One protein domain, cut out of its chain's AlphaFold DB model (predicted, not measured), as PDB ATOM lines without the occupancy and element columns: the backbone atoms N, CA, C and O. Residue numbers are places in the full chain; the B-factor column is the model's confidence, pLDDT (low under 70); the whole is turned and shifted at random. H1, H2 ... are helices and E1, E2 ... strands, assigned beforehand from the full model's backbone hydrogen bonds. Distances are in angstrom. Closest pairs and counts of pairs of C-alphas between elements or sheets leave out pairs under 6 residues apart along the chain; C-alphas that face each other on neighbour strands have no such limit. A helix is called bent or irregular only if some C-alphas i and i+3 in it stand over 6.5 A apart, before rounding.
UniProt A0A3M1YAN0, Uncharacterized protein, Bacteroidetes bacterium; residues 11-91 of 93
ATOM      1  N   LYS A  11      89.837 173.768 220.011       82.31
ATOM      2  CA  LYS A  11      89.097 174.947 220.479       82.31
ATOM      3  C   LYS A  11      89.564 176.226 219.771       82.31
ATOM      4  O   LYS A  11      90.755 176.459 219.557       82.31
ATOM      5  N   GLY A  12      88.620 177.074 219.381       84.56
ATOM      6  CA  GLY A  12      88.823 178.281 218.578       84.56
ATOM      7  C   GLY A  12      89.056 178.019 217.083       84.56
ATOM      8  O   GLY A  12      89.306 178.971 216.328       84.56
ATOM      9  N   GLY A  13      88.980 176.755 216.657       87.25
ATOM     10  CA  GLY A  13      89.099 176.308 215.276       87.25
ATOM     11  C   GLY A  13      87.969 176.791 214.364       87.25
ATOM     12  O   GLY A  13      87.100 177.581 214.743       87.25
ATOM     13  N   VAL A  14      88.002 176.340 213.108       88.88
ATOM     14  CA  VAL A  14      86.987 176.714 212.109       88.88
ATOM     15  C   VAL A  14      85.619 176.168 212.511       88.88
ATOM     16  O   VAL A  14      84.641 176.911 212.473       88.88
ATOM     17  N   ASP A  15      85.574 174.920 212.969       88.75
ATOM     18  CA  ASP A  15      84.336 174.229 213.327       88.75
ATOM     19  C   ASP A  15      83.605 174.936 214.465       88.75
ATOM     20  O   ASP A  15      82.420 175.222 214.331       88.75
ATOM     21  N   GLU A  16      84.303 175.318 215.540       91.38
ATOM     22  CA  GLU A  16      83.682 176.041 216.655       91.38
ATOM     23  C   GLU A  16      83.040 177.345 216.180       91.38
ATOM     24  O   GLU A  16      81.898 177.634 216.534       91.38
ATOM     25  N   LYS A  17      83.728 178.116 215.331       91.94
ATOM     26  CA  LYS A  17      83.198 179.384 214.808       91.94
ATOM     27  C   LYS A  17      81.974 179.166 213.928       91.94
ATOM     28  O   LYS A  17      81.000 179.906 214.045       91.94
ATOM     29  N   VAL A  18      82.031 178.173 213.041       92.56
ATOM     30  CA  VAL A  18      80.935 177.865 212.117       92.56
ATOM     31  C   VAL A  18      79.732 177.332 212.882       92.56
ATOM     32  O   VAL A  18      78.637 177.865 212.722       92.56
ATOM     33  N   TYR A  19      79.917 176.324 213.733       92.75
ATOM     34  CA  TYR A  19      78.816 175.712 214.467       92.75
ATOM     35  C   TYR A  19      78.224 176.653 215.508       92.75
ATOM     36  O   TYR A  19      77.003 176.728 215.585       92.75
ATOM     37  N   SER A  20      79.031 177.445 216.224       91.56
ATOM     38  CA  SER A  20      78.496 178.457 217.148       91.56
ATOM     39  C   SER A  20      77.595 179.451 216.419       91.56
ATOM     40  O   SER A  20      76.477 179.702 216.863       91.56
ATOM     41  N   TYR A  21      78.030 179.948 215.255       94.38
ATOM     42  CA  TYR A  21      77.205 180.830 214.431       94.38
ATOM     43  C   TYR A  21      75.930 180.126 213.948       94.38
ATOM     44  O   TYR A  21      74.841 180.681 214.042       94.38
ATOM     45  N   VAL A  22      76.029 178.888 213.455       94.69
ATOM     46  CA  VAL A  22      74.862 178.117 212.997       94.69
ATOM     47  C   VAL A  22      73.860 177.890 214.133       94.69
ATOM     48  O   VAL A  22      72.664 178.075 213.920       94.69
ATOM     49  N   PHE A  23      74.318 177.531 215.334       94.56
ATOM     50  CA  PHE A  23      73.449 177.361 216.496       94.56
ATOM     51  C   PHE A  23      72.777 178.673 216.896       94.56
ATOM     52  O   PHE A  23      71.568 178.672 217.102       94.56
ATOM     53  N   GLU A  24      73.510 179.787 216.904       94.06
ATOM     54  CA  GLU A  24      72.950 181.118 217.161       94.06
ATOM     55  C   GLU A  24      71.852 181.483 216.147       94.06
ATOM     56  O   GLU A  24      70.808 182.006 216.528       94.06
ATOM     57  N   GLN A  25      72.048 181.172 214.859       97.06
ATOM     58  CA  GLN A  25      71.051 181.460 213.821       97.06
ATOM     59  C   GLN A  25      69.807 180.565 213.912       97.06
ATOM     60  O   GLN A  25      68.702 181.016 213.613       97.06
ATOM     61  N   LEU A  26      69.974 179.287 214.264       94.94
ATOM     62  CA  LEU A  26      68.880 178.313 214.282       94.94
ATOM     63  C   LEU A  26      68.100 178.318 215.599       94.94
ATOM     64  O   LEU A  26      66.889 178.109 215.593       94.94
ATOM     65  N   CYS A  27      68.786 178.524 216.720       94.19
ATOM     66  CA  CYS A  27      68.213 178.491 218.058       94.19
ATOM     67  C   CYS A  27      68.930 179.511 218.966       94.19
ATOM     68  O   CYS A  27      69.800 179.136 219.748       94.19
ATOM     69  N   PRO A  28      68.560 180.803 218.898       93.00
ATOM     70  CA  PRO A  28      69.243 181.873 219.634       93.00
ATOM     71  C   PRO A  28      69.188 181.729 221.163       93.00
ATOM     72  O   PRO A  28      69.989 182.326 221.874       93.00
ATOM     73  N   GLU A  29      68.221 180.967 221.681       95.00
ATOM     74  CA  GLU A  29      68.046 180.705 223.117       95.00
ATOM     75  C   GLU A  29      68.849 179.485 223.610       95.00
ATOM     76  O   GLU A  29      68.762 179.103 224.783       95.00
ATOM     77  N   LEU A  30      69.592 178.825 222.717       94.19
ATOM     78  CA  LEU A  30      70.449 177.697 223.052       94.19
ATOM     79  C   LEU A  30      71.759 178.202 223.665       94.19
ATOM     80  O   LEU A  30      72.538 178.892 223.012       94.19
ATOM     81  N   GLU A  31      72.032 177.815 224.907       95.25
ATOM     82  CA  GLU A  31      73.352 177.996 225.506       95.25
ATOM     83  C   GLU A  31      74.255 176.860 225.018       95.25
ATOM     84  O   GLU A  31      73.989 175.691 225.301       95.25
ATOM     85  N   VAL A  32      75.306 177.191 224.269       94.12
ATOM     86  CA  VAL A  32      76.246 176.210 223.717       94.12
ATOM     87  C   VAL A  32      77.561 176.268 224.486       94.12
ATOM     88  O   VAL A  32      78.175 177.329 224.591       94.12
ATOM     89  N   VAL A  33      78.012 175.121 224.989       93.94
ATOM     90  CA  VAL A  33      79.331 174.952 225.608       93.94
ATOM     91  C   VAL A  33      80.161 174.034 224.729       93.94
ATOM     92  O   VAL A  33      79.805 172.876 224.533       93.94
ATOM     93  N   VAL A  34      81.266 174.552 224.198       91.75
ATOM     94  CA  VAL A  34      82.187 173.784 223.355       91.75
ATOM     95  C   VAL A  34      83.392 173.346 224.180       91.75
ATOM     96  O   VAL A  34      84.113 174.182 224.743       91.75
ATOM     97  N   GLU A  35      83.621 172.035 224.223       91.00
ATOM     98  CA  GLU A  35      84.783 171.422 224.860       91.00
ATOM     99  C   GLU A  35      85.630 170.641 223.858       91.00
ATOM    100  O   GLU A  35      85.146 170.073 222.877       91.00
ATOM    101  N   GLU A  36      86.932 170.645 224.115       87.00
ATOM    102  CA  GLU A  36      87.913 169.953 223.290       87.00
ATOM    103  C   GLU A  36      88.072 168.511 223.778       87.00
ATOM    104  O   GLU A  36      88.325 168.274 224.958       87.00
ATOM    105  N   ALA A  37      87.975 167.547 222.861       84.31
ATOM    106  CA  ALA A  37      88.283 166.140 223.132       84.31
ATOM    107  C   ALA A  37      89.567 165.677 222.423       84.31
ATOM    108  O   ALA A  37      89.747 164.498 222.160       84.31
ATOM    109  N   GLY A  38      90.483 166.589 222.110       82.50
ATOM    110  CA  GLY A  38      91.738 166.301 221.415       82.50
ATOM    111  C   GLY A  38      91.843 167.017 220.072       82.50
ATOM    112  O   GLY A  38      90.972 167.790 219.693       82.50
ATOM    113  N   ALA A  39      92.939 166.767 219.354       80.94
ATOM    114  CA  ALA A  39      93.305 167.511 218.146       80.94
ATOM    115  C   ALA A  39      93.108 166.722 216.838       80.94
ATOM    116  O   ALA A  39      93.534 167.171 215.771       80.94
ATOM    117  N   ASN A  40      92.561 165.506 216.922       85.44
ATOM    118  CA  ASN A  40      92.244 164.645 215.784       85.44
ATOM    119  C   ASN A  40      91.183 163.604 216.166       85.44
ATOM    120  O   ASN A  40      90.966 163.344 217.351       85.44
ATOM    121  N   LYS A  41      90.595 162.949 215.157       87.62
ATOM    122  CA  LYS A  41      89.575 161.909 215.330       87.62
ATOM    123  C   LYS A  41      89.914 160.853 216.381       87.62
ATOM    124  O   LYS A  41      89.067 160.536 217.207       87.62
ATOM    125  N   GLN A  42      91.126 160.295 216.359       88.06
ATOM    126  CA  GLN A  42      91.486 159.221 217.288       88.06
ATOM    127  C   GLN A  42      91.456 159.719 218.737       88.06
ATOM    128  O   GLN A  42      90.844 159.085 219.590       88.06
ATOM    129  N   GLN A  43      92.065 160.876 219.000       90.38
ATOM    130  CA  GLN A  43      92.057 161.478 220.335       90.38
ATOM    131  C   GLN A  43      90.638 161.833 220.787       90.38
ATOM    132  O   GLN A  43      90.294 161.573 221.940       90.38
ATOM    133  N   MET A  44      89.818 162.350 219.863       92.19
ATOM    134  CA  MET A  44      88.405 162.639 220.097       92.19
ATOM    135  C   MET A  44      87.647 161.386 220.521       92.19
ATOM    136  O   MET A  44      86.998 161.416 221.558       92.19
ATOM    137  N   ILE A  45      87.771 160.276 219.788       91.56
ATOM    138  CA  ILE A  45      87.134 159.003 220.157       91.56
ATOM    139  C   ILE A  45      87.614 158.543 221.539       91.56
ATOM    140  O   ILE A  45      86.810 158.175 222.385       91.56
ATOM    141  N   GLU A  46      88.921 158.585 221.804       92.44
ATOM    142  CA  GLU A  46      89.485 158.130 223.081       92.44
ATOM    143  C   GLU A  46      89.019 158.967 224.284       92.44
ATOM    144  O   GLU A  46      88.920 158.432 225.390       92.44
ATOM    145  N   SER A  47      88.716 160.252 224.072       92.38
ATOM    146  CA  SER A  47      88.450 161.217 225.147       92.38
ATOM    147  C   SER A  47      86.990 161.673 225.233       92.38
ATOM    148  O   SER A  47      86.621 162.309 226.220       92.38
ATOM    149  N   CYS A  48      86.142 161.369 224.244       93.38
ATOM    150  CA  CYS A  48      84.789 161.926 224.178       93.38
ATOM    151  C   CYS A  48      83.895 161.484 225.339       93.38
ATOM    152  O   CYS A  48      83.094 162.291 225.795       93.38
ATOM    153  N   GLY A  49      84.058 160.258 225.850       94.00
ATOM    154  CA  GLY A  49      83.291 159.745 226.992       94.00
ATOM    155  C   GLY A  49      83.461 160.603 228.253       94.00
ATOM    156  O   GLY A  49      82.499 161.236 228.686       94.00
ATOM    157  N   PRO A  50      84.684 160.710 228.809       93.88
ATOM    158  CA  PRO A  50      84.948 161.563 229.969       93.88
ATOM    159  C   PRO A  50      84.583 163.040 229.757       93.88
ATOM    160  O   PRO A  50      84.097 163.694 230.676       93.88
ATOM    161  N   VAL A  51      84.790 163.587 228.552       94.81
ATOM    162  CA  VAL A  51      84.412 164.979 228.244       94.81
ATOM    163  C   VAL A  51      82.890 165.148 228.226       94.81
ATOM    164  O   VAL A  51      82.380 166.150 228.729       94.81
ATOM    165  N   ALA A  52      82.149 164.173 227.696       95.62
ATOM    166  CA  ALA A  52      80.692 164.194 227.708       95.62
ATOM    167  C   ALA A  52      80.140 164.120 229.137       95.62
ATOM    168  O   ALA A  52      79.228 164.874 229.461       95.62
ATOM    169  N   GLU A  53      80.721 163.288 230.006       95.06
ATOM    170  CA  GLU A  53      80.354 163.223 231.429       95.06
ATOM    171  C   GLU A  53      80.539 164.585 232.116       95.06
ATOM    172  O   GLU A  53      79.615 165.086 232.752       95.06
ATOM    173  N   ILE A  54      81.672 165.260 231.882       94.75
ATOM    174  CA  ILE A  54      81.922 166.615 232.399       94.75
ATOM    175  C   ILE A  54      80.867 167.614 231.899       94.75
ATOM    176  O   ILE A  54      80.382 168.439 232.673       94.75
ATOM    177  N   LEU A  55      80.507 167.573 230.614       96.31
ATOM    178  CA  LEU A  55      79.494 168.467 230.043       96.31
ATOM    179  C   LEU A  55      78.114 168.236 230.676       96.31
ATOM    180  O   LEU A  55      77.413 169.203 230.990       96.31
ATOM    181  N   LEU A  56      77.738 166.975 230.890       96.00
ATOM    182  CA  LEU A  56      76.495 166.605 231.567       96.00
ATOM    183  C   LEU A  56      76.499 167.077 233.030       96.00
ATOM    184  O   LEU A  56      75.533 167.702 233.469       96.00
ATOM    185  N   ASP A  57      77.607 166.900 233.754       96.12
ATOM    186  CA  ASP A  57      77.786 167.386 235.132       96.12
ATOM    187  C   ASP A  57      77.719 168.920 235.239       96.12
ATOM    188  O   ASP A  57      77.263 169.472 236.243       96.12
ATOM    189  N   GLN A  58      78.117 169.639 234.185       95.31
ATOM    190  CA  GLN A  58      77.966 171.095 234.065       95.31
ATOM    191  C   GLN A  58      76.529 171.546 233.735       95.31
ATOM    192  O   GLN A  58      76.286 172.743 233.509       95.31
ATOM    193  N   GLY A  59      75.579 170.611 233.689       96.62
ATOM    194  CA  GLY A  59      74.165 170.863 233.441       96.62
ATOM    195  C   GLY A  59      73.794 170.955 231.963       96.62
ATOM    196  O   GLY A  59      72.754 171.536 231.654       96.62
ATOM    197  N   CYS A  60      74.620 170.439 231.045       97.25
ATOM    198  CA  CYS A  60      74.185 170.269 229.659       97.25
ATOM    199  C   CYS A  60      73.101 169.186 229.593       97.25
ATOM    200  O   CYS A  60      73.256 168.100 230.139       97.25
ATOM    201  N   GLU A  61      72.004 169.477 228.902       96.62
ATOM    202  CA  GLU A  61      70.867 168.560 228.742       96.62
ATOM    203  C   GLU A  61      71.123 167.511 227.654       96.62
ATOM    204  O   GLU A  61      70.514 166.444 227.650       96.62
ATOM    205  N   ALA A  62      72.017 167.826 226.717       94.94
ATOM    206  CA  ALA A  62      72.474 166.929 225.670       94.94
ATOM    207  C   ALA A  62      73.932 167.239 225.316       94.94
ATOM    208  O   ALA A  62      74.399 168.365 225.514       94.94
ATOM    209  N   VAL A  63      74.623 166.249 224.749       95.56
ATOM    210  CA  VAL A  63      75.975 166.393 224.202       95.56
ATOM    211  C   VAL A  63      75.962 165.998 222.729       95.56
ATOM    212  O   VAL A  63      75.473 164.928 222.371       95.56
ATOM    213  N   LEU A  64      76.490 166.867 221.870       94.94
ATOM    214  CA  LEU A  64      76.661 166.623 220.443       94.94
ATOM    215  C   LEU A  64      78.143 166.405 220.132       94.94
ATOM    216  O   LEU A  64      78.966 167.268 220.420       94.94
ATOM    217  N   ILE A  65      78.473 165.278 219.509       93.38
ATOM    218  CA  ILE A  65      79.833 164.965 219.055       93.38
ATOM    219  C   ILE A  65      79.868 165.134 217.534       93.38
ATOM    220  O   ILE A  65      79.068 164.514 216.831       93.38
ATOM    221  N   ILE A  66      80.762 165.983 217.024       91.69
ATOM    222  CA  ILE A  66      80.900 166.283 215.592       91.69
ATOM    223  C   ILE A  66      82.332 165.983 215.145       91.69
ATOM    224  O   ILE A  66      83.291 166.487 215.728       91.69
ATOM    225  N   TRP A  67      82.464 165.187 214.085       89.38
ATOM    226  CA  TRP A  67      83.750 164.772 213.526       89.38
ATOM    227  C   TRP A  67      83.707 164.696 212.002       89.38
ATOM    228  O   TRP A  67      82.633 164.583 211.395       89.38
ATOM    229  N   ASP A  68      84.885 164.716 211.383       83.88
ATOM    230  CA  ASP A  68      85.018 164.601 209.941       83.88
ATOM    231  C   ASP A  68      84.794 163.156 209.491       83.88
ATOM    232  O   ASP A  68      85.482 162.205 209.884       83.88
ATOM    233  N   LEU A  69      83.846 162.980 208.571       82.81
ATOM    234  CA  LEU A  69      83.578 161.675 207.972       82.81
ATOM    235  C   LEU A  69      84.756 161.189 207.108       82.81
ATOM    236  O   LEU A  69      85.033 159.992 207.050       82.81
ATOM    237  N   MET A  70      85.449 162.111 206.436       78.94
ATOM    238  CA  MET A  70      86.556 161.809 205.529       78.94
ATOM    239  C   MET A  70      87.898 162.164 206.176       78.94
ATOM    240  O   MET A  70      88.061 163.295 206.627       78.94
ATOM    241  N   PRO A  71      88.902 161.270 206.163       67.44
ATOM    242  CA  PRO A  71      90.237 161.634 206.610       67.44
ATOM    243  C   PRO A  71      90.844 162.700 205.691       67.44
ATOM    244  O   PRO A  71      90.719 162.638 204.466       67.44
ATOM    245  N   ARG A  72      91.580 163.646 206.288       66.81
ATOM    246  CA  ARG A  72      92.217 164.785 205.599       66.81
ATOM    247  C   ARG A  72      93.074 164.398 204.383       66.81
ATOM    248  O   ARG A  72      93.231 165.197 203.465       66.81
ATOM    249  N   TRP A  73      93.634 163.191 204.385       66.44
ATOM    250  CA  TRP A  73      94.573 162.689 203.373       66.44
ATOM    251  C   TRP A  73      93.913 161.816 202.292       66.44
ATOM    252  O   TRP A  73      94.610 161.278 201.434       66.44
ATOM    253  N   GLY A  74      92.582 161.682 202.321       66.62
ATOM    254  CA  GLY A  74      91.842 160.735 201.490       66.62
ATOM    255  C   GLY A  74      91.818 159.324 202.089       66.62
ATOM    256  O   GLY A  74      92.681 158.944 202.878       66.62
ATOM    257  N   GLY A  75      90.783 158.561 201.750       71.44
ATOM    258  CA  GLY A  75      90.500 157.236 202.303       71.44
ATOM    259  C   GLY A  75      89.023 156.885 202.136       71.44
ATOM    260  O   GLY A  75      88.269 157.668 201.554       71.44
ATOM    261  N   GLU A  76      88.609 155.724 202.638       71.69
ATOM    262  CA  GLU A  76      87.192 155.364 202.675       71.69
ATOM    263  C   GLU A  76      86.538 155.928 203.946       71.69
ATOM    264  O   GLU A  76      87.078 155.757 205.041       71.69
ATOM    265  N   PRO A  77      85.391 156.618 203.831       73.94
ATOM    266  CA  PRO A  77      84.636 157.045 204.996       73.94
ATOM    267  C   PRO A  77      84.003 155.826 205.666       73.94
ATOM    268  O   PRO A  77      83.207 155.127 205.040       73.94
ATOM    269  N   CYS A  78      84.276 155.606 206.951       73.81
ATOM    270  CA  CYS A  78      83.598 154.563 207.716       73.81
ATOM    271  C   CYS A  78      82.838 155.149 208.907       73.81
ATOM    272  O   CYS A  78      83.296 155.147 210.044       73.81
ATOM    273  N   ARG A  79      81.617 155.634 208.646       79.12
ATOM    274  CA  ARG A  79      80.739 156.177 209.697       79.12
ATOM    275  C   ARG A  79      80.375 155.137 210.757       79.12
ATOM    276  O   ARG A  79      80.143 155.498 211.902       79.12
ATOM    277  N   LYS A  80      80.246 153.870 210.356       87.06
ATOM    278  CA  LYS A  80      79.775 152.806 211.244       87.06
ATOM    279  C   LYS A  80      80.788 152.530 212.358       87.06
ATOM    280  O   LYS A  80      80.406 152.572 213.518       87.06
ATOM    281  N   GLU A  81      82.046 152.298 211.993       87.38
ATOM    282  CA  GLU A  81      83.118 152.009 212.953       87.38
ATOM    283  C   GLU A  81      83.378 153.202 213.878       87.38
ATOM    284  O   GLU A  81      83.508 153.011 215.082       87.38
ATOM    285  N   ASP A  82      83.358 154.431 213.342       88.81
ATOM    286  CA  ASP A  82      83.486 155.648 214.156       88.81
ATOM    287  C   ASP A  82      82.370 155.730 215.219       88.81
ATOM    288  O   ASP A  82      82.641 156.005 216.387       88.81
ATOM    289  N   VAL A  83      81.114 155.456 214.842       88.94
ATOM    290  CA  VAL A  83      79.976 155.461 215.781       88.94
ATOM    291  C   VAL A  83      80.102 154.350 216.820       88.94
ATOM    292  O   VAL A  83      79.891 154.613 217.999       88.94
ATOM    293  N   GLU A  84      80.445 153.128 216.409       91.88
ATOM    294  CA  GLU A  84      80.636 152.001 217.335       91.88
ATOM    295  C   GLU A  84      81.739 152.310 218.357       91.88
ATOM    296  O   GLU A  84      81.539 152.107 219.553       91.88
ATOM    297  N   ALA A  85      82.859 152.885 217.910       90.31
ATOM    298  CA  ALA A  85      83.955 153.276 218.786       90.31
ATOM    299  C   ALA A  85      83.559 154.399 219.760       90.31
ATOM    300  O   ALA A  85      83.946 154.360 220.925       90.31
ATOM    301  N   ILE A  86      82.770 155.384 219.319       90.44
ATOM    302  CA  ILE A  86      82.248 156.439 220.202       90.44
ATOM    303  C   ILE A  86      81.315 155.836 221.260       90.44
ATOM    304  O   ILE A  86      81.486 156.118 222.442       90.44
ATOM    305  N   LEU A  87      80.363 154.985 220.867       90.69
ATOM    306  CA  LEU A  87      79.401 154.376 221.795       90.69
ATOM    307  C   LEU A  87      80.085 153.489 222.843       90.69
ATOM    308  O   LEU A  87      79.771 153.590 224.029       90.69
ATOM    309  N   GLU A  88      81.098 152.713 222.437       91.50
ATOM    310  CA  GLU A  88      81.925 151.930 223.363       91.50
ATOM    311  C   GLU A  88      82.560 152.827 224.439       91.50
ATOM    312  O   GLU A  88      82.595 152.476 225.620       91.50
ATOM    313  N   LYS A  89      83.033 154.018 224.052       88.38
ATOM    314  CA  LYS A  89      83.661 154.987 224.967       88.38
ATOM    315  C   LYS A  89      82.658 155.732 225.841       88.38
ATOM    316  O   LYS A  89      83.044 156.218 226.901       88.38
ATOM    317  N   MET A  90      81.394 155.780 225.431       82.88
ATOM    318  CA  MET A  90      80.282 156.329 226.211       82.88
ATOM    319  C   MET A  90      79.702 155.314 227.212       82.88
ATOM    320  O   MET A  90      78.865 155.680 228.032       82.88
ATOM    321  N   GLY A  91      80.144 154.049 227.180       76.38
ATOM    322  CA  GLY A  91      79.620 152.991 228.050       76.38
ATOM    323  C   GLY A  91      78.234 152.480 227.642       76.38
ATOM    324  O   GLY A  91      77.587 151.783 228.426       76.38
TER     325      GLY A  91
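This is residues 11 to 91 of the 93 residues of an uncharacterized protein of Bacteroidetes bacterium (UniProt A0A3M1YAN0). Two strands, E1 and E2, make a slim middle without pairing into a sheet, with helix H1 beside E1 on one side and the kinked helix H2 on the other side, where H2 packs on H3 at its kink. A long loop, residues 67 to 78, leads from E2 round to H3, and residues 25 to 30 stick out at the other end of the longest axis. The printed part has 81 residues with three named helices and two named strands, in the order H1, E1, H2, E2, H3, and its class is mixed, helices and strands. It is only just compact, close to loose, with a radius of gyration of the C-alphas of 13.6 A and spans of 38 by 27 by 20 A.

H1, residues 14 to 26, is linked by a tight link to E1, residues 31 to 36, and their closest C-alphas, of Glu 16 and Val 34, are 7.2 A apart. A tight link leads on to H2, residues 41 to 57, whose closest C-alpha pair with E1 is Glu 35 and Val 51, at 7.3 A. H2 has a kink of 54 degrees near residue 48 and is irregular, with C-alphas 46 and 49 standing 7.5 A apart. E2, residues 62 to 66, follows after another tight link; its closest C-alphas with H2, of Ala 52 and Val 63, are 6.3 A apart. E1 and E2 are near each other, with 5 pairs of C-alphas within 10 A, but each pairs with no named strand. H3, residues 79 to 90, touches H2 with residues 45 to 50 of H2 alone, the closest C-alphas being those of Gly 49 and Met 90 at 4.6 A. The two helices run the same way at a steep tilt of 44 degrees, the line of H2 being a rough one. H1 is apart from H2, E2 and H3, and H3 is apart from E1 and E2. In H1 and H3 every O i to N i+4 pair is within hydrogen-bond range; in H2 it is 11 of 13.

H1 begins at C-alpha 14, (86.987, 176.714, 212.109), and measures 18.3 A from first to last C-alpha. E1 measures 16.8 A, H2 23.7 A and E2 13.2 A, the last ending at C-alpha 66, (80.900, 166.283, 215.592). H3 measures 16.5 A and ends at C-alpha 90, (80.282, 156.329, 226.211).

The two C-alphas farthest apart, of Glu 29 and Gly 75, are 38.6 A apart. The printed part has no cut. The link from E2 to H3 is long, with 12 residues. The mean pLDDT of the printed part is 88.8, and residues 71 to 74, in that link, are under 70.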